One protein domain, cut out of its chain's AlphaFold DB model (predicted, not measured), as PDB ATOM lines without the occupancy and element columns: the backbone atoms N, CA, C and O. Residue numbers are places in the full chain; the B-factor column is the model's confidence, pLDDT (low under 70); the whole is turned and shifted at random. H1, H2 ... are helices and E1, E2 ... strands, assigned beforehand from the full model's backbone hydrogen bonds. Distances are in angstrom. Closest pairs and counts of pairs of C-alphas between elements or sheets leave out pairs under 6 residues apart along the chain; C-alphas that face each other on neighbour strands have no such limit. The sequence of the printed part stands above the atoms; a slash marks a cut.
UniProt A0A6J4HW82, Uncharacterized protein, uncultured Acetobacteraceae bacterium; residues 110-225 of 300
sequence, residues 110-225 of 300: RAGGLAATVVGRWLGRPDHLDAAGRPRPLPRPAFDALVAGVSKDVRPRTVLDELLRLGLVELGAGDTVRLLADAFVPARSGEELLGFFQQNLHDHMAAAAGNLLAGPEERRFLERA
ATOM      1  N   ARG A 110     -11.059  28.818  18.877       41.44
ATOM      2  CA  ARG A 110     -11.425  27.417  18.603       41.44
ATOM      3  C   ARG A 110     -11.913  26.692  19.873       41.44
ATOM      4  O   ARG A 110     -11.677  25.496  20.031       41.44
ATOM      5  N   ALA A 111     -12.555  27.407  20.796       38.69
ATOM      6  CA  ALA A 111     -13.094  26.860  22.038       38.69
ATOM      7  C   ALA A 111     -14.523  26.359  21.770       38.69
ATOM      8  O   ALA A 111     -15.412  27.137  21.442       38.69
ATOM      9  N   GLY A 112     -14.710  25.038  21.776       49.72
ATOM     10  CA  GLY A 112     -15.956  24.357  21.394       49.72
ATOM     11  C   GLY A 112     -15.751  23.219  20.393       49.72
ATOM     12  O   GLY A 112     -16.545  22.285  20.329       49.72
ATOM     13  N   GLY A 113     -14.642  23.226  19.643       61.91
ATOM     14  CA  GLY A 113     -14.383  22.209  18.618       61.91
ATOM     15  C   GLY A 113     -14.161  20.805  19.187       61.91
ATOM     16  O   GLY A 113     -14.662  19.831  18.628       61.91
ATOM     17  N   LEU A 114     -13.431  20.676  20.300       70.50
ATOM     18  CA  LEU A 114     -13.057  19.361  20.824       70.50
ATOM     19  C   LEU A 114     -14.246  18.628  21.462       70.50
ATOM     20  O   LEU A 114     -14.487  17.472  21.118       70.50
ATOM     21  N   ALA A 115     -15.018  19.302  22.320       70.44
ATOM     22  CA  ALA A 115     -16.232  18.748  22.921       70.44
ATOM     23  C   ALA A 115     -17.249  18.338  21.841       70.44
ATOM     24  O   ALA A 115     -17.706  17.193  21.826       70.44
ATOM     25  N   ALA A 116     -17.505  19.219  20.864       68.62
ATOM     26  CA  ALA A 116     -18.369  18.933  19.718       68.62
ATOM     27  C   ALA A 116     -17.900  17.713  18.911       68.62
ATOM     28  O   ALA A 116     -18.705  16.866  18.529       68.62
ATOM     29  N   THR A 117     -16.590  17.599  18.670       73.50
ATOM     30  CA  THR A 117     -16.012  16.489  17.897       73.50
ATOM     31  C   THR A 117     -16.107  15.167  18.658       73.50
ATOM     32  O   THR A 117     -16.395  14.132  18.058       73.50
ATOM     33  N   VAL A 118     -15.905  15.179  19.980       83.50
ATOM     34  CA  VAL A 118     -16.069  13.992  20.831       83.50
ATOM     35  C   VAL A 118     -17.525  13.532  20.851       83.50
ATOM     36  O   VAL A 118     -17.779  12.347  20.638       83.50
ATOM     37  N   VAL A 119     -18.481  14.450  21.017       80.56
ATOM     38  CA  VAL A 119     -19.920  14.139  20.960       80.56
ATOM     39  C   VAL A 119     -20.321  13.616  19.580       80.56
ATOM     40  O   VAL A 119     -20.974  12.576  19.487       80.56
ATOM     41  N   GLY A 120     -19.875  14.267  18.501       72.94
ATOM     42  CA  GLY A 120     -20.093  13.793  17.134       72.94
ATOM     43  C   GLY A 120     -19.555  12.376  16.943       72.94
ATOM     44  O   GLY A 120     -20.276  11.476  16.525       72.94
ATOM     45  N   ARG A 121     -18.321  12.103  17.369       79.88
ATOM     46  CA  ARG A 121     -17.744  10.759  17.249       79.88
ATOM     47  C   ARG A 121     -18.440   9.715  18.123       79.88
ATOM     48  O   ARG A 121     -18.518   8.558  17.716       79.88
ATOM     49  N   TRP A 122     -18.959  10.092  19.290       87.38
ATOM     50  CA  TRP A 122     -19.795   9.210  20.108       87.38
ATOM     51  C   TRP A 122     -21.037   8.784  19.325       87.38
ATOM     52  O   TRP A 122     -21.303   7.596  19.185       87.38
ATOM     53  N   LEU A 123     -21.751   9.751  18.749       79.69
ATOM     54  CA  LEU A 123     -23.003   9.528  18.028       79.69
ATOM     55  C   LEU A 123     -22.834   8.858  16.659       79.69
ATOM     56  O   LEU A 123     -23.825   8.445  16.067       79.69
ATOM     57  N   GLY A 124     -21.610   8.793  16.134       72.19
ATOM     58  CA  GLY A 124     -21.314   8.250  14.806       72.19
ATOM     59  C   GLY A 124     -20.804   6.813  14.809       72.19
ATOM     60  O   GLY A 124     -20.603   6.255  13.738       72.19
ATOM     61  N   ARG A 125     -20.555   6.207  15.979       80.38
ATOM     62  CA  ARG A 125     -20.033   4.834  16.072       80.38
ATOM     63  C   ARG A 125     -21.135   3.862  16.493       80.38
ATOM     64  O   ARG A 125     -21.650   4.027  17.598       80.38
ATOM     65  N   PRO A 126     -21.443   2.823  15.692       76.81
ATOM     66  CA  PRO A 126     -22.464   1.830  16.032       76.81
ATOM     67  C   PRO A 126     -22.267   1.196  17.415       76.81
ATOM     68  O   PRO A 126     -23.228   1.054  18.164       76.81
ATOM     69  N   ASP A 127     -21.018   0.925  17.807       82.94
ATOM     70  CA  ASP A 127     -20.671   0.336  19.113       82.94
ATOM     71  C   ASP A 127     -21.081   1.208  20.312       82.94
ATOM     72  O   ASP A 127     -21.202   0.726  21.439       82.94
ATOM     73  N   HIS A 128     -21.281   2.507  20.084       84.50
ATOM     74  CA  HIS A 128     -21.674   3.470  21.106       84.50
ATOM     75  C   HIS A 128     -23.175   3.784  21.085       84.50
ATOM     76  O   HIS A 128     -23.634   4.615  21.874       84.50
ATOM     77  N   LEU A 129     -23.943   3.138  20.206       79.62
ATOM     78  CA  LEU A 129     -25.384   3.315  20.060       79.62
ATOM     79  C   LEU A 129     -26.140   2.056  20.510       79.62
ATOM     80  O   LEU A 129     -25.615   0.943  20.494       79.62
ATOM     81  N   ASP A 130     -27.373   2.233  20.979       81.69
ATOM     82  CA  ASP A 130     -28.296   1.137  21.270       81.69
ATOM     83  C   ASP A 130     -29.031   0.685  19.999       81.69
ATOM     84  O   ASP A 130     -28.895   1.278  18.928       81.69
ATOM     85  N   ALA A 131     -29.844  -0.369  20.114       75.88
ATOM     86  CA  ALA A 131     -30.627  -0.891  18.992       75.88
ATOM     87  C   ALA A 131     -31.636   0.126  18.411       75.88
ATOM     88  O   ALA A 131     -32.117  -0.060  17.298       75.88
ATOM     89  N   ALA A 132     -31.949   1.199  19.144       68.44
ATOM     90  CA  ALA A 132     -32.804   2.298  18.704       68.44
ATOM     91  C   ALA A 132     -31.995   3.513  18.200       68.44
ATOM     92  O   ALA A 132     -32.558   4.595  18.013       68.44
ATOM     93  N   GLY A 133     -30.677   3.368  18.011       65.81
ATOM     94  CA  GLY A 133     -29.790   4.427  17.535       65.81
ATOM     95  C   GLY A 133     -29.586   5.564  18.538       65.81
ATOM     96  O   GLY A 133     -29.287   6.688  18.132       65.81
ATOM     97  N   ARG A 134     -29.796   5.335  19.839       75.88
ATOM     98  CA  ARG A 134     -29.544   6.322  20.904       75.88
ATOM     99  C   ARG A 134     -28.167   6.086  21.524       75.88
ATOM    100  O   ARG A 134     -27.741   4.938  21.614       75.88
ATOM    101  N   PRO A 135     -27.469   7.140  21.977       82.62
ATOM    102  CA  PRO A 135     -26.178   6.987  22.643       82.62
ATOM    103  C   PRO A 135     -26.305   6.117  23.894       82.62
ATOM    104  O   PRO A 135     -27.089   6.412  24.799       82.62
ATOM    105  N   ARG A 136     -25.503   5.055  23.960       88.50
ATOM    106  CA  ARG A 136     -25.354   4.233  25.161       88.50
ATOM    107  C   ARG A 136     -24.459   4.950  26.170       88.50
ATOM    108  O   ARG A 136     -23.501   5.608  25.757       88.50
ATOM    109  N   PRO A 137     -24.708   4.787  27.481       91.31
ATOM    110  CA  PRO A 137     -23.728   5.145  28.496       91.31
ATOM    111  C   PRO A 137     -22.412   4.397  28.247       91.31
ATOM    112  O   PRO A 137     -22.423   3.186  28.016       91.31
ATOM    113  N   LEU A 138     -21.290   5.113  28.290       93.12
ATOM    114  CA  LEU A 138     -19.957   4.541  28.107       93.12
ATOM    115  C   LEU A 138     -19.260   4.395  29.464       93.12
ATOM    116  O   LEU A 138     -19.179   5.375  30.203       93.12
ATOM    117  N   PRO A 139     -18.701   3.221  29.801       93.81
ATOM    118  CA  PRO A 139     -17.765   3.100  30.916       93.81
ATOM    119  C   PRO A 139     -16.570   4.047  30.747       93.81
ATOM    120  O   PRO A 139     -16.140   4.294  29.615       93.81
ATOM    121  N   ARG A 140     -15.986   4.520  31.854       92.81
ATOM    122  CA  ARG A 140     -14.828   5.431  31.851       92.81
ATOM    123  C   ARG A 140     -13.710   5.042  30.863       92.81
ATOM    124  O   ARG A 140     -13.327   5.907  30.078       92.81
ATOM    125  N   PRO A 141     -13.247   3.777  30.777       92.81
ATOM    126  CA  PRO A 141     -12.206   3.405  29.815       92.81
ATOM    127  C   PRO A 141     -12.630   3.559  28.345       92.81
ATOM    128  O   PRO A 141     -11.825   3.948  27.502       92.81
ATOM    129  N   ALA A 142     -13.900   3.284  28.026       91.94
ATOM    130  CA  ALA A 142     -14.431   3.437  26.671       91.94
ATOM    131  C   ALA A 142     -14.585   4.918  26.293       91.94
ATOM    132  O   ALA A 142     -14.274   5.308  25.167       91.94
ATOM    133  N   PHE A 143     -14.999   5.758  27.247       93.75
ATOM    134  CA  PHE A 143     -14.992   7.208  27.073       93.75
ATOM    135  C   PHE A 143     -13.564   7.740  26.858       93.75
ATOM    136  O   PHE A 143     -13.331   8.535  25.948       93.75
ATOM    137  N   ASP A 144     -12.589   7.265  27.634       93.38
ATOM    138  CA  ASP A 144     -11.196   7.689  27.494       93.38
ATOM    139  C   ASP A 144     -10.618   7.306  26.120       93.38
ATOM    140  O   ASP A 144      -9.948   8.121  25.479       93.38
ATOM    141  N   ALA A 145     -10.955   6.115  25.617       90.69
ATOM    142  CA  ALA A 145     -10.608   5.678  24.265       90.69
ATOM    143  C   ALA A 145     -11.284   6.528  23.171       90.69
ATOM    144  O   ALA A 145     -10.651   6.861  22.166       90.69
ATOM    145  N   LEU A 146     -12.550   6.922  23.366       89.19
ATOM    146  CA  LEU A 146     -13.255   7.836  22.464       89.19
ATOM    147  C   LEU A 146     -12.523   9.184  22.361       89.19
ATOM    148  O   LEU A 146     -12.294   9.662  21.247       89.19
ATOM    149  N   VAL A 147     -12.124   9.771  23.496       86.56
ATOM    150  CA  VAL A 147     -11.387  11.046  23.527       86.56
ATOM    151  C   VAL A 147     -10.013  10.907  22.876       86.56
ATOM    152  O   VAL A 147      -9.677  11.706  22.002       86.56
ATOM    153  N   ALA A 148      -9.256   9.864  23.227       84.88
ATOM    154  CA  ALA A 148      -7.934   9.598  22.655       84.88
ATOM    155  C   ALA A 148      -7.981   9.386  21.132       84.88
ATOM    156  O   ALA A 148      -7.027   9.691  20.417       84.88
ATOM    157  N   GLY A 149      -9.111   8.893  20.614       79.19
ATOM    158  CA  GLY A 149      -9.348   8.806  19.182       79.19
ATOM    159  C   GLY A 149      -9.431  10.174  18.500       79.19
ATOM    160  O   GLY A 149      -9.079  10.271  17.321       79.19
ATOM    161  N   VAL A 150      -9.929  11.205  19.192       75.81
ATOM    162  CA  VAL A 150     -10.143  12.565  18.665       75.81
ATOM    163  C   VAL A 150      -8.910  13.452  18.837       75.81
ATOM    164  O   VAL A 150      -8.535  14.140  17.892       75.81
ATOM    165  N   SER A 151      -8.278  13.447  20.011       72.06
ATOM    166  CA  SER A 151      -7.082  14.244  20.297       72.06
ATOM    167  C   SER A 151      -6.142  13.482  21.227       72.06
ATOM    168  O   SER A 151      -6.585  12.874  22.199       72.06
ATOM    169  N   LYS A 152      -4.839  13.535  20.929       74.69
ATOM    170  CA  LYS A 152      -3.780  12.965  21.780       74.69
ATOM    171  C   LYS A 152      -3.194  13.977  22.770       74.69
ATOM    172  O   LYS A 152      -2.515  13.575  23.708       74.69
ATOM    173  N   ASP A 153      -3.486  15.262  22.582       69.19
ATOM    174  CA  ASP A 153      -2.860  16.363  23.326       69.19
ATOM    175  C   ASP A 153      -3.664  16.778  24.567       69.19
ATOM    176  O   ASP A 153      -3.174  17.516  25.420       69.19
ATOM    177  N   VAL A 154      -4.904  16.291  24.697       71.31
ATOM    178  CA  VAL A 154      -5.805  16.624  25.807       71.31
ATOM    179  C   VAL A 154      -6.155  15.367  26.592       71.31
ATOM    180  O   VAL A 154      -6.575  14.354  26.034       71.31
ATOM    181  N   ARG A 155      -6.008  15.431  27.920       83.50
ATOM    182  CA  ARG A 155      -6.330  14.304  28.804       83.50
ATOM    183  C   ARG A 155      -7.844  14.032  28.790       83.50
ATOM    184  O   ARG A 155      -8.620  14.973  28.953       83.50
ATOM    185  N   PRO A 156      -8.289  12.764  28.723       87.81
ATOM    186  CA  PRO A 156      -9.712  12.430  28.759       87.81
ATOM    187  C   PRO A 156     -10.485  12.963  29.964       87.81
ATOM    188  O   PRO A 156     -11.666  13.283  29.852       87.81
ATOM    189  N   ARG A 157      -9.829  13.093  31.122       87.62
ATOM    190  CA  ARG A 157     -10.446  13.704  32.304       87.62
ATOM    191  C   ARG A 157     -10.802  15.172  32.068       87.62
ATOM    192  O   ARG A 157     -11.916  15.561  32.374       87.62
ATOM    193  N   THR A 158      -9.918  15.939  31.430       79.12
ATOM    194  CA  THR A 158     -10.171  17.341  31.064       79.12
ATOM    195  C   THR A 158     -11.378  17.469  30.137       79.12
ATOM    196  O   THR A 158     -12.209  18.346  30.332       79.12
ATOM    197  N   VAL A 159     -11.516  16.565  29.162       82.00
ATOM    198  CA  VAL A 159     -12.676  16.557  28.260       82.00
ATOM    199  C   VAL A 159     -13.959  16.127  28.977       82.00
ATOM    200  O   VAL A 159     -15.017  16.675  28.687       82.00
ATOM    201  N   LEU A 160     -13.894  15.179  29.920       88.06
ATOM    202  CA  LEU A 160     -15.057  14.830  30.744       88.06
ATOM    203  C   LEU A 160     -15.515  16.015  31.585       88.06
ATOM    204  O   LEU A 160     -16.702  16.323  31.577       88.06
ATOM    205  N   ASP A 161     -14.591  16.630  32.322       79.88
ATOM    206  CA  ASP A 161     -14.888  17.760  33.202       79.88
ATOM    207  C   ASP A 161     -15.549  18.882  32.391       79.88
ATOM    208  O   ASP A 161     -16.543  19.460  32.824       79.88
ATOM    209  N   GLU A 162     -15.070  19.100  31.164       73.25
ATOM    210  CA  GLU A 162     -15.662  20.038  30.220       73.25
ATOM    211  C   GLU A 162     -17.066  19.614  29.759       73.25
ATOM    212  O   GLU A 162     -18.009  20.389  29.874       73.25
ATOM    213  N   LEU A 163     -17.270  18.368  29.322       78.25
ATOM    214  CA  LEU A 163     -18.595  17.877  28.918       78.25
ATOM    215  C   LEU A 163     -19.623  17.900  30.068       78.25
ATOM    216  O   LEU A 163     -20.806  18.147  29.819       78.25
ATOM    217  N   LEU A 164     -19.192  17.662  31.313       81.88
ATOM    218  CA  LEU A 164     -20.021  17.792  32.518       81.88
ATOM    219  C   LEU A 164     -20.357  19.260  32.797       81.88
ATOM    220  O   LEU A 164     -21.512  19.594  33.064       81.88
ATOM    221  N   ARG A 165     -19.363  20.150  32.693       75.19
ATOM    222  CA  ARG A 165     -19.531  21.601  32.847       75.19
ATOM    223  C   ARG A 165     -20.527  22.169  31.835       75.19
ATOM    224  O   ARG A 165     -21.305  23.055  32.182       75.19
ATOM    225  N   LEU A 166     -20.519  21.635  30.614       63.31
ATOM    226  CA  LEU A 166     -21.420  21.980  29.511       63.31
ATOM    227  C   LEU A 166     -22.783  21.281  29.578       63.31
ATOM    228  O   LEU A 166     -23.581  21.433  28.649       63.31
ATOM    229  N   GLY A 167     -23.043  20.479  30.616       71.38
ATOM    230  CA  GLY A 167     -24.294  19.734  30.756       71.38
ATOM    231  C   GLY A 167     -24.614  18.871  29.534       71.38
ATOM    232  O   GLY A 167     -25.781  18.669  29.214       71.38
ATOM    233  N   LEU A 168     -23.583  18.408  28.819       76.44
ATOM    234  CA  LEU A 168     -23.713  17.528  27.658       76.44
ATOM    235  C   LEU A 168     -23.726  16.066  28.095       76.44
ATOM    236  O   LEU A 168     -24.338  15.222  27.441       76.44
ATOM    237  N   VAL A 169     -23.065  15.765  29.209       87.44
ATOM    238  CA  VAL A 169     -23.035  14.435  29.813       87.44
ATOM    239  C   VAL A 169     -23.365  14.510  31.298       87.44
ATOM    240  O   VAL A 169     -23.272  15.564  31.922       87.44
ATOM    241  N   GLU A 170     -23.694  13.364  31.872       90.81
ATOM    242  CA  GLU A 170     -23.755  13.147  33.314       90.81
ATOM    243  C   GLU A 170     -22.993  11.868  33.692       90.81
ATOM    244  O   GLU A 170     -22.744  11.002  32.846       90.81
ATOM    245  N   LEU A 171     -22.633  11.749  34.971       92.94
ATOM    246  CA  LEU A 171     -22.070  10.523  35.530       92.94
ATOM    247  C   LEU A 171     -23.194   9.643  36.083       92.94
ATOM    248  O   LEU A 171     -23.956  10.063  36.951       92.94
ATOM    249  N   GLY A 172     -23.281   8.421  35.571       87.81
ATOM    250  CA  GLY A 172     -24.152   7.367  36.065       87.81
ATOM    251  C   GLY A 172     -23.462   6.468  37.090       87.81
ATOM    252  O   GLY A 172     -22.306   6.665  37.476       87.81
ATOM    253  N   ALA A 173     -24.177   5.429  37.521       85.12
ATOM    254  CA  ALA A 173     -23.625   4.412  38.411       85.12
ATOM    255  C   ALA A 173     -22.400   3.716  37.781       85.12
ATOM    256  O   ALA A 173     -22.361   3.478  36.571       85.12
ATOM    257  N   GLY A 174     -21.409   3.380  38.612       83.88
ATOM    258  CA  GLY A 174     -20.216   2.641  38.183       83.88
ATOM    259  C   GLY A 174     -19.254   3.426  37.282       83.88
ATOM    260  O   GLY A 174     -18.622   2.818  36.424       83.88
ATOM    261  N   ASP A 175     -19.162   4.751  37.450       88.94
ATOM    262  CA  ASP A 175     -18.290   5.640  36.656       88.94
ATOM    263  C   ASP A 175     -18.571   5.559  35.141       88.94
ATOM    264  O   ASP A 175     -17.681   5.519  34.286       88.94
ATOM    265  N   THR A 176     -19.861   5.485  34.805       92.69
ATOM    266  CA  THR A 176     -20.340   5.512  33.423       92.69
ATOM    267  C   THR A 176     -20.682   6.940  33.016       92.69
ATOM    268  O   THR A 176     -21.302   7.685  33.765       92.69
ATOM    269  N   VAL A 177     -20.284   7.341  31.814       93.62
ATOM    270  CA  VAL A 177     -20.592   8.652  31.240       93.62
ATOM    271  C   VAL A 177     -21.815   8.489  30.344       93.62
ATOM    272  O   VAL A 177     -21.796   7.685  29.410       93.62
ATOM    273  N   ARG A 178     -22.887   9.237  30.606       91.56
ATOM    274  CA  ARG A 178     -24.115   9.220  29.802       91.56
ATOM    275  C   ARG A 178     -24.262  10.533  29.052       91.56
ATOM    276  O   ARG A 178     -24.300  11.586  29.674       91.56
ATOM    277  N   LEU A 179     -24.381  10.464  27.727       87.50
ATOM    278  CA  LEU A 179     -24.705  11.623  26.894       87.50
ATOM    279  C   LEU A 179     -26.182  12.000  27.077       87.50
ATOM    280  O   LEU A 179     -27.064  11.144  26.980       87.50
ATOM    281  N   LEU A 180     -26.452  13.276  27.344       81.69
ATOM    282  CA  LEU A 180     -27.809  13.792  27.509       81.69
ATOM    283  C   LEU A 180     -28.465  14.004  26.135       81.69
ATOM    284  O   LEU A 180     -27.811  14.371  25.165       81.69
ATOM    285  N   ALA A 181     -29.770  13.734  26.021       59.03
ATOM    286  CA  ALA A 181     -30.481  13.757  24.734       59.03
ATOM    287  C   ALA A 181     -30.480  15.144  24.058       59.03
ATOM    288  O   ALA A 181     -30.522  15.223  22.831       59.03
ATOM    289  N   ASP A 182     -30.348  16.207  24.855       54.56
ATOM    290  CA  ASP A 182     -30.224  17.595  24.407       54.56
ATOM    291  C   ASP A 182     -28.768  18.030  24.160       54.56
ATOM    292  O   ASP A 182     -28.516  19.212  23.960       54.56
ATOM    293  N   ALA A 183     -27.798  17.105  24.113       53.03
ATOM    294  CA  ALA A 183     -26.365  17.404  23.961       53.03
ATOM    295  C   ALA A 183     -25.955  18.093  22.634       53.03
ATOM    296  O   ALA A 183     -24.772  18.281  22.363       53.03
ATOM    297  N   PHE A 184     -26.915  18.488  21.797       53.56
ATOM    298  CA  PHE A 184     -26.694  19.407  20.676       53.56
ATOM    299  C   PHE A 184     -26.863  20.884  21.066       53.56
ATOM    300  O   PHE A 184     -26.514  21.767  20.282       53.56
ATOM    301  N   VAL A 185     -27.375  21.164  22.266       50.53
ATOM    302  CA  VAL A 185     -27.515  22.501  22.841       50.53
ATOM    303  C   VAL A 185     -26.659  22.540  24.110       50.53
ATOM    304  O   VAL A 185     -27.075  21.996  25.131       50.53
ATOM    305  N   PRO A 186     -25.454  23.140  24.073       48.22
ATOM    306  CA  PRO A 186     -24.595  23.236  25.247       48.22
ATOM    307  C   PRO A 186     -25.337  23.904  26.403       48.22
ATOM    308  O   PRO A 186     -25.706  25.080  26.340       48.22
ATOM    309  N   ALA A 187     -25.554  23.154  27.475       48.59
ATOM    310  CA  ALA A 187     -26.119  23.670  28.698       48.59
ATOM    311  C   ALA A 187     -24.974  24.212  29.564       48.59
ATOM    312  O   ALA A 187     -24.358  23.468  30.311       48.59
ATOM    313  N   ARG A 188     -24.774  25.541  29.556       50.09
ATOM    314  CA  ARG A 188     -24.112  26.346  30.622       50.09
ATOM    315  C   ARG A 188     -22.722  26.952  30.362       50.09
ATOM    316  O   ARG A 188     -22.191  27.557  31.291       50.09
ATOM    317  N   SER A 189     -22.161  26.949  29.145       54.41
ATOM    318  CA  SER A 189     -21.020  27.845  28.842       54.41
ATOM    319  C   SER A 189     -21.264  28.795  27.672       54.41
ATOM    320  O   SER A 189     -21.691  28.384  26.596       54.41
ATOM    321  N   GLY A 190     -21.029  30.091  27.906       60.19
ATOM    322  CA  GLY A 190     -21.315  31.149  26.934       60.19
ATOM    323  C   GLY A 190     -20.388  31.140  25.716       60.19
ATOM    324  O   GLY A 190     -20.851  31.411  24.613       60.19
ATOM    325  N   GLU A 191     -19.108  30.793  25.891       61.44
ATOM    326  CA  GLU A 191     -18.119  30.816  24.802       61.44
ATOM    327  C   GLU A 191     -18.359  29.714  23.764       61.44
ATOM    328  O   GLU A 191     -18.342  29.982  22.564       61.44
ATOM    329  N   GLU A 192     -18.667  28.490  24.194       60.62
ATOM    330  CA  GLU A 192     -18.937  27.409  23.244       60.62
ATOM    331  C   GLU A 192     -20.292  27.573  22.554       60.62
ATOM    332  O   GLU A 192     -20.408  27.327  21.351       60.62
ATOM    333  N   LEU A 193     -21.312  28.053  23.280       67.44
ATOM    334  CA  LEU A 193     -22.602  28.395  22.684       67.44
ATOM    335  C   LEU A 193     -22.435  29.466  21.598       67.44
ATOM    336  O   LEU A 193     -23.053  29.359  20.539       67.44
ATOM    337  N   LEU A 194     -21.568  30.455  21.832       72.00
ATOM    338  CA  LEU A 194     -21.218  31.465  20.839       72.00
ATOM    339  C   LEU A 194     -20.517  30.845  19.620       72.00
ATOM    340  O   LEU A 194     -20.836  31.214  18.491       72.00
ATOM    341  N   GLY A 195     -19.628  29.869  19.821       73.81
ATOM    342  CA  GLY A 195     -18.982  29.123  18.739       73.81
ATOM    343  C   GLY A 195     -19.974  28.354  17.856       73.81
ATOM    344  O   GLY A 195     -19.928  28.467  16.629       73.81
ATOM    345  N   PHE A 196     -20.916  27.616  18.451       72.69
ATOM    346  CA  PHE A 196     -21.973  26.926  17.694       72.69
ATOM    347  C   PHE A 196     -22.933  27.897  17.013       72.69
ATOM    348  O   PHE A 196     -23.287  27.690  15.853       72.69
ATOM    349  N   PHE A 197     -23.335  28.961  17.715       81.56
ATOM    350  CA  PHE A 197     -24.156  30.037  17.167       81.56
ATOM    351  C   PHE A 197     -23.505  30.623  15.912       81.56
ATOM    352  O   PHE A 197     -24.140  30.675  14.859       81.56
ATOM    353  N   GLN A 198     -22.223  30.984  16.000       85.25
ATOM    354  CA  GLN A 198     -21.456  31.537  14.892       85.25
ATOM    355  C   GLN A 198     -21.362  30.547  13.731       85.25
ATOM    356  O   GLN A 198     -21.725  30.896  12.614       85.25
ATOM    357  N   GLN A 199     -20.916  29.314  13.974       82.75
ATOM    358  CA  GLN A 199     -20.704  28.340  12.901       82.75
ATOM    359  C   GLN A 199     -22.003  27.919  12.202       82.75
ATOM    360  O   GLN A 199     -22.035  27.828  10.976       82.75
ATOM    361  N   ASN A 200     -23.072  27.661  12.962       87.06
ATOM    362  CA  ASN A 200     -24.343  27.215  12.393       87.06
ATOM    363  C   ASN A 200     -25.013  28.331  11.589       87.06
ATOM    364  O   ASN A 200     -25.437  28.088  10.460       87.06
ATOM    365  N   LEU A 201     -25.082  29.550  12.138       90.81
ATOM    366  CA  LEU A 201     -25.691  30.671  11.424       90.81
ATOM    367  C   LEU A 201     -24.845  31.121  10.239       90.81
ATOM    368  O   LEU A 201     -25.413  31.418   9.194       90.81
ATOM    369  N   HIS A 202     -23.515  31.124  10.364       91.50
ATOM    370  CA  HIS A 202     -22.627  31.435   9.247       91.50
ATOM    371  C   HIS A 202     -22.877  30.496   8.066       91.50
ATOM    372  O   HIS A 202     -23.156  30.962   6.967       91.50
ATOM    373  N   ASP A 203     -22.809  29.179   8.283       91.56
ATOM    374  CA  ASP A 203     -22.941  28.212   7.190       91.56
ATOM    375  C   ASP A 203     -24.353  28.216   6.585       91.56
ATOM    376  O   ASP A 203     -24.497  28.078   5.370       91.56
ATOM    377  N   HIS A 204     -25.396  28.442   7.397       93.56
ATOM    378  CA  HIS A 204     -26.760  28.603   6.883       93.56
ATOM    379  C   HIS A 204     -26.907  29.890   6.061       93.56
ATOM    380  O   HIS A 204     -27.420  29.841   4.945       93.56
ATOM    381  N   MET A 205     -26.406  31.027   6.555       93.31
ATOM    382  CA  MET A 205     -26.417  32.288   5.806       93.31
ATOM    383  C   MET A 205     -25.612  32.188   4.509       93.31
ATOM    384  O   MET A 205     -26.075  32.683   3.487       93.31
ATOM    385  N   ALA A 206     -24.454  31.524   4.521       90.94
ATOM    386  CA  ALA A 206     -23.637  31.304   3.331       90.94
ATOM    387  C   ALA A 206     -24.372  30.444   2.292       90.94
ATOM    388  O   ALA A 206     -24.404  30.799   1.116       90.94
ATOM    389  N   ALA A 207     -25.032  29.362   2.721       91.38
ATOM    390  CA  ALA A 207     -25.853  28.533   1.840       91.38
ATOM    391  C   ALA A 207     -27.041  29.313   1.249       91.38
ATOM    392  O   ALA A 207     -27.310  29.224   0.050       91.38
ATOM    393  N   ALA A 208     -27.736  30.111   2.068       92.94
ATOM    394  CA  ALA A 208     -28.859  30.935   1.625       92.94
ATOM    395  C   ALA A 208     -28.418  32.052   0.663       92.94
ATOM    396  O   ALA A 208     -29.063  32.264  -0.362       92.94
ATOM    397  N   ALA A 209     -27.303  32.731   0.951       91.31
ATOM    398  CA  ALA A 209     -26.733  33.765   0.087       91.31
ATOM    399  C   ALA A 209     -26.235  33.175  -1.238       91.31
ATOM    400  O   ALA A 209     -26.556  33.709  -2.296       91.31
ATOM    401  N   GLY A 210     -25.538  32.034  -1.194       89.88
ATOM    402  CA  GLY A 210     -25.132  31.291  -2.385       89.88
ATOM    403  C   GLY A 210     -26.334  30.896  -3.240       89.88
ATOM    404  O   GLY A 210     -26.345  31.142  -4.438       89.88
ATOM    405  N   ASN A 211     -27.413  30.402  -2.627       91.38
ATOM    406  CA  ASN A 211     -28.662  30.128  -3.337       91.38
ATOM    407  C   ASN A 211     -29.304  31.385  -3.946       91.38
ATOM    408  O   ASN A 211     -29.896  31.298  -5.021       91.38
ATOM    409  N   LEU A 212     -29.230  32.532  -3.272       89.81
ATOM    410  CA  LEU A 212     -29.785  33.792  -3.770       89.81
ATOM    411  C   LEU A 212     -29.006  34.321  -4.984       89.81
ATOM    412  O   LEU A 212     -29.609  34.868  -5.902       89.81
ATOM    413  N   LEU A 213     -27.682  34.154  -4.975       88.19
ATOM    414  CA  LEU A 213     -26.770  34.651  -6.009       88.19
ATOM    415  C   LEU A 213     -26.555  33.659  -7.162       88.19
ATOM    416  O   LEU A 213     -26.131  34.082  -8.235       88.19
ATOM    417  N   ALA A 214     -26.862  32.375  -6.953       86.50
ATOM    418  CA  ALA A 214     -26.655  31.308  -7.926       86.50
ATOM    419  C   ALA A 214     -27.365  31.586  -9.259       86.50
ATOM    420  O   ALA A 214     -28.593  31.763  -9.306       86.50
ATOM    421  N   GLY A 215     -26.591  31.546 -10.347       83.81
ATOM    422  CA  GLY A 215     -27.110  31.563 -11.709       83.81
ATOM    423  C   GLY A 215     -27.965  30.329 -12.053       83.81
ATOM    424  O   GLY A 215     -28.066  29.387 -11.263       83.81
ATOM    425  N   PRO A 216     -28.599  30.304 -13.241       79.38
ATOM    426  CA  PRO A 216     -29.500  29.219 -13.653       79.38
ATOM    427  C   PRO A 216     -28.884  27.813 -13.605       79.38
ATOM    428  O   PRO A 216     -29.564  26.867 -13.219       79.38
ATOM    429  N   GLU A 217     -27.603  27.701 -13.957       86.50
ATOM    430  CA  GLU A 217     -26.872  26.431 -14.074       86.50
ATOM    431  C   GLU A 217     -26.041  26.093 -12.821       86.50
ATOM    432  O   GLU A 217     -25.382  25.055 -12.758       86.50
ATOM    433  N   GLU A 218     -26.041  26.964 -11.807       85.50
ATOM    434  CA  GLU A 218     -25.264  26.751 -10.588       85.50
ATOM    435  C   GLU A 218     -25.997  25.831  -9.605       85.50
ATOM    436  O   GLU A 218     -27.197  25.966  -9.334       85.50
ATOM    437  N   ARG A 219     -25.252  24.884  -9.018       87.38
ATOM    438  CA  ARG A 219     -25.797  23.965  -8.016       87.38
ATOM    439  C   ARG A 219     -26.230  24.743  -6.775       87.38
ATOM    440  O   ARG A 219     -25.420  25.381  -6.111       87.38
ATOM    441  N   ARG A 220     -27.498  24.587  -6.401       89.19
ATOM    442  CA  ARG A 220     -28.046  25.138  -5.156       89.19
ATOM    443  C   ARG A 220     -27.734  24.238  -3.961       89.19
ATOM    444  O   ARG A 220     -27.822  23.011  -4.046       89.19
ATOM    445  N   PHE A 221     -27.419  24.858  -2.832       91.44
ATOM    446  CA  PHE A 221     -27.338  24.207  -1.532       91.44
ATOM    447  C   PHE A 221     -28.723  23.742  -1.067       91.44
ATOM    448  O   PHE A 221     -29.749  24.352  -1.390       91.44
ATOM    449  N   LEU A 222     -28.750  22.682  -0.256       90.06
ATOM    450  CA  LEU A 222     -29.967  22.219   0.404       90.06
ATOM    451  C   LEU A 222     -30.369  23.208   1.512       90.06
ATOM    452  O   LEU A 222     -29.932  23.094   2.651       90.06
ATOM    453  N   GLU A 223     -31.209  24.175   1.154       90.56
ATOM    454  CA  GLU A 223     -31.796  25.173   2.053       90.56
ATOM    455  C   GLU A 223     -33.313  25.155   1.816       90.56
ATOM    456  O   GLU A 223     -33.809  25.555   0.754       90.56
ATOM    457  N   ARG A 224     -34.039  24.506   2.731       87.00
ATOM    458  CA  ARG A 224     -35.476  24.232   2.622       87.00
ATOM    459  C   ARG A 224     -36.105  24.236   4.008       87.00
ATOM    460  O   ARG A 224     -35.519  23.724   4.957       87.00
ATOM    461  N   ALA A 225     -37.328  24.743   4.087       88.81
ATOM    462  CA  ALA A 225     -38.144  24.709   5.289       88.81
ATOM    463  C   ALA A 225     -39.584  24.325   4.939       88.81
ATOM    464  O   ALA A 225     -40.091  24.659   3.867       88.81
TER     465      ALA A 225
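Overview. This is residues 110 to 225 of the 300 residues of an uncharacterized protein of uncultured Acetobacteraceae bacterium (UniProt A0A6J4HW82). A small head of three crossed helices, H1, H2 and H3, with a hairpin of two short strands, E1 and E2, at one side of it, has one long helix, H4, reaching away from it as an arm. The arm makes most of the length, and the last stretch, residues 214 to 225, turns back beside the far end of H4. The printed part has 116 residues, with four named helices and two named strands in the order H1, H2, H3, E1, E2, H4; the sheet, E1 - E2, is antiparallel, and the class is mostly helix. The whole is loose, with a radius of gyration of the C-alphas of 17.3 A, and elongated, spanning 58 by 33 by 26 A.

Along the chain. H1 is residues 113 to 123, 15.3 A from first to last C-alpha, and begins at C-alpha 113, (-14.383, 22.209, 18.618). H2 is residues 140 to 150, 15.7 A long, and H3 is residues 156 to 165, 14.0 A long. The strands follow: E1, residues 169 to 172, 9.5 A, and E2, residues 176 to 179, 10.0 A. H4, residues 190 to 213, is the longest helix at 33.6 A and ends at C-alpha 213, (-26.770, 34.651, -6.009).

Arrangement. H1 touches H2 at a steep tilt of 61 degrees, opposite ways; their closest C-alphas are those of Val 118 and Val 147, 6.2 A apart. H1 touches H3 about perpendicular, at 87 degrees, with the C-alphas of Ala 115 and Leu 163 closest at 6.5 A. H2 and H3 touch about perpendicular, at 81 degrees, with the C-alphas of Asp 144 and Pro 156 closest at 5.1 A. E1 and E2 form an antiparallel hairpin at 147 degrees; N 170 and O 178 are 2.9 A apart and N 172 and O 176 2.8 A, both within hydrogen-bond range. Residues 138 to 139, before H2, pair antiparallel with residues 176 to 177 of E2. The closest C-alphas of H3 and E1 are those of Leu 163 and Val 169, 5.7 A apart. H4 touches no helix but is near H1, with 6 pairs of C-alphas within 10 A, and it is apart from H2, H3 and E1. In H1, H2, H3 and H4 every O i to N i+4 pair is within hydrogen-bond range.

Size, cuts and confidence. The two C-alphas farthest apart, those of Gly 174 and Pro 216, are 59.0 A from each other. Residues 197 to 203 of H4 stand free. The link from H1 to H2, 16 residues, is long. The printed part has no cut. Its mean pLDDT is 79.2, and 22 residues are under 70, among them residues 110 to 113 and residues 181 to 193.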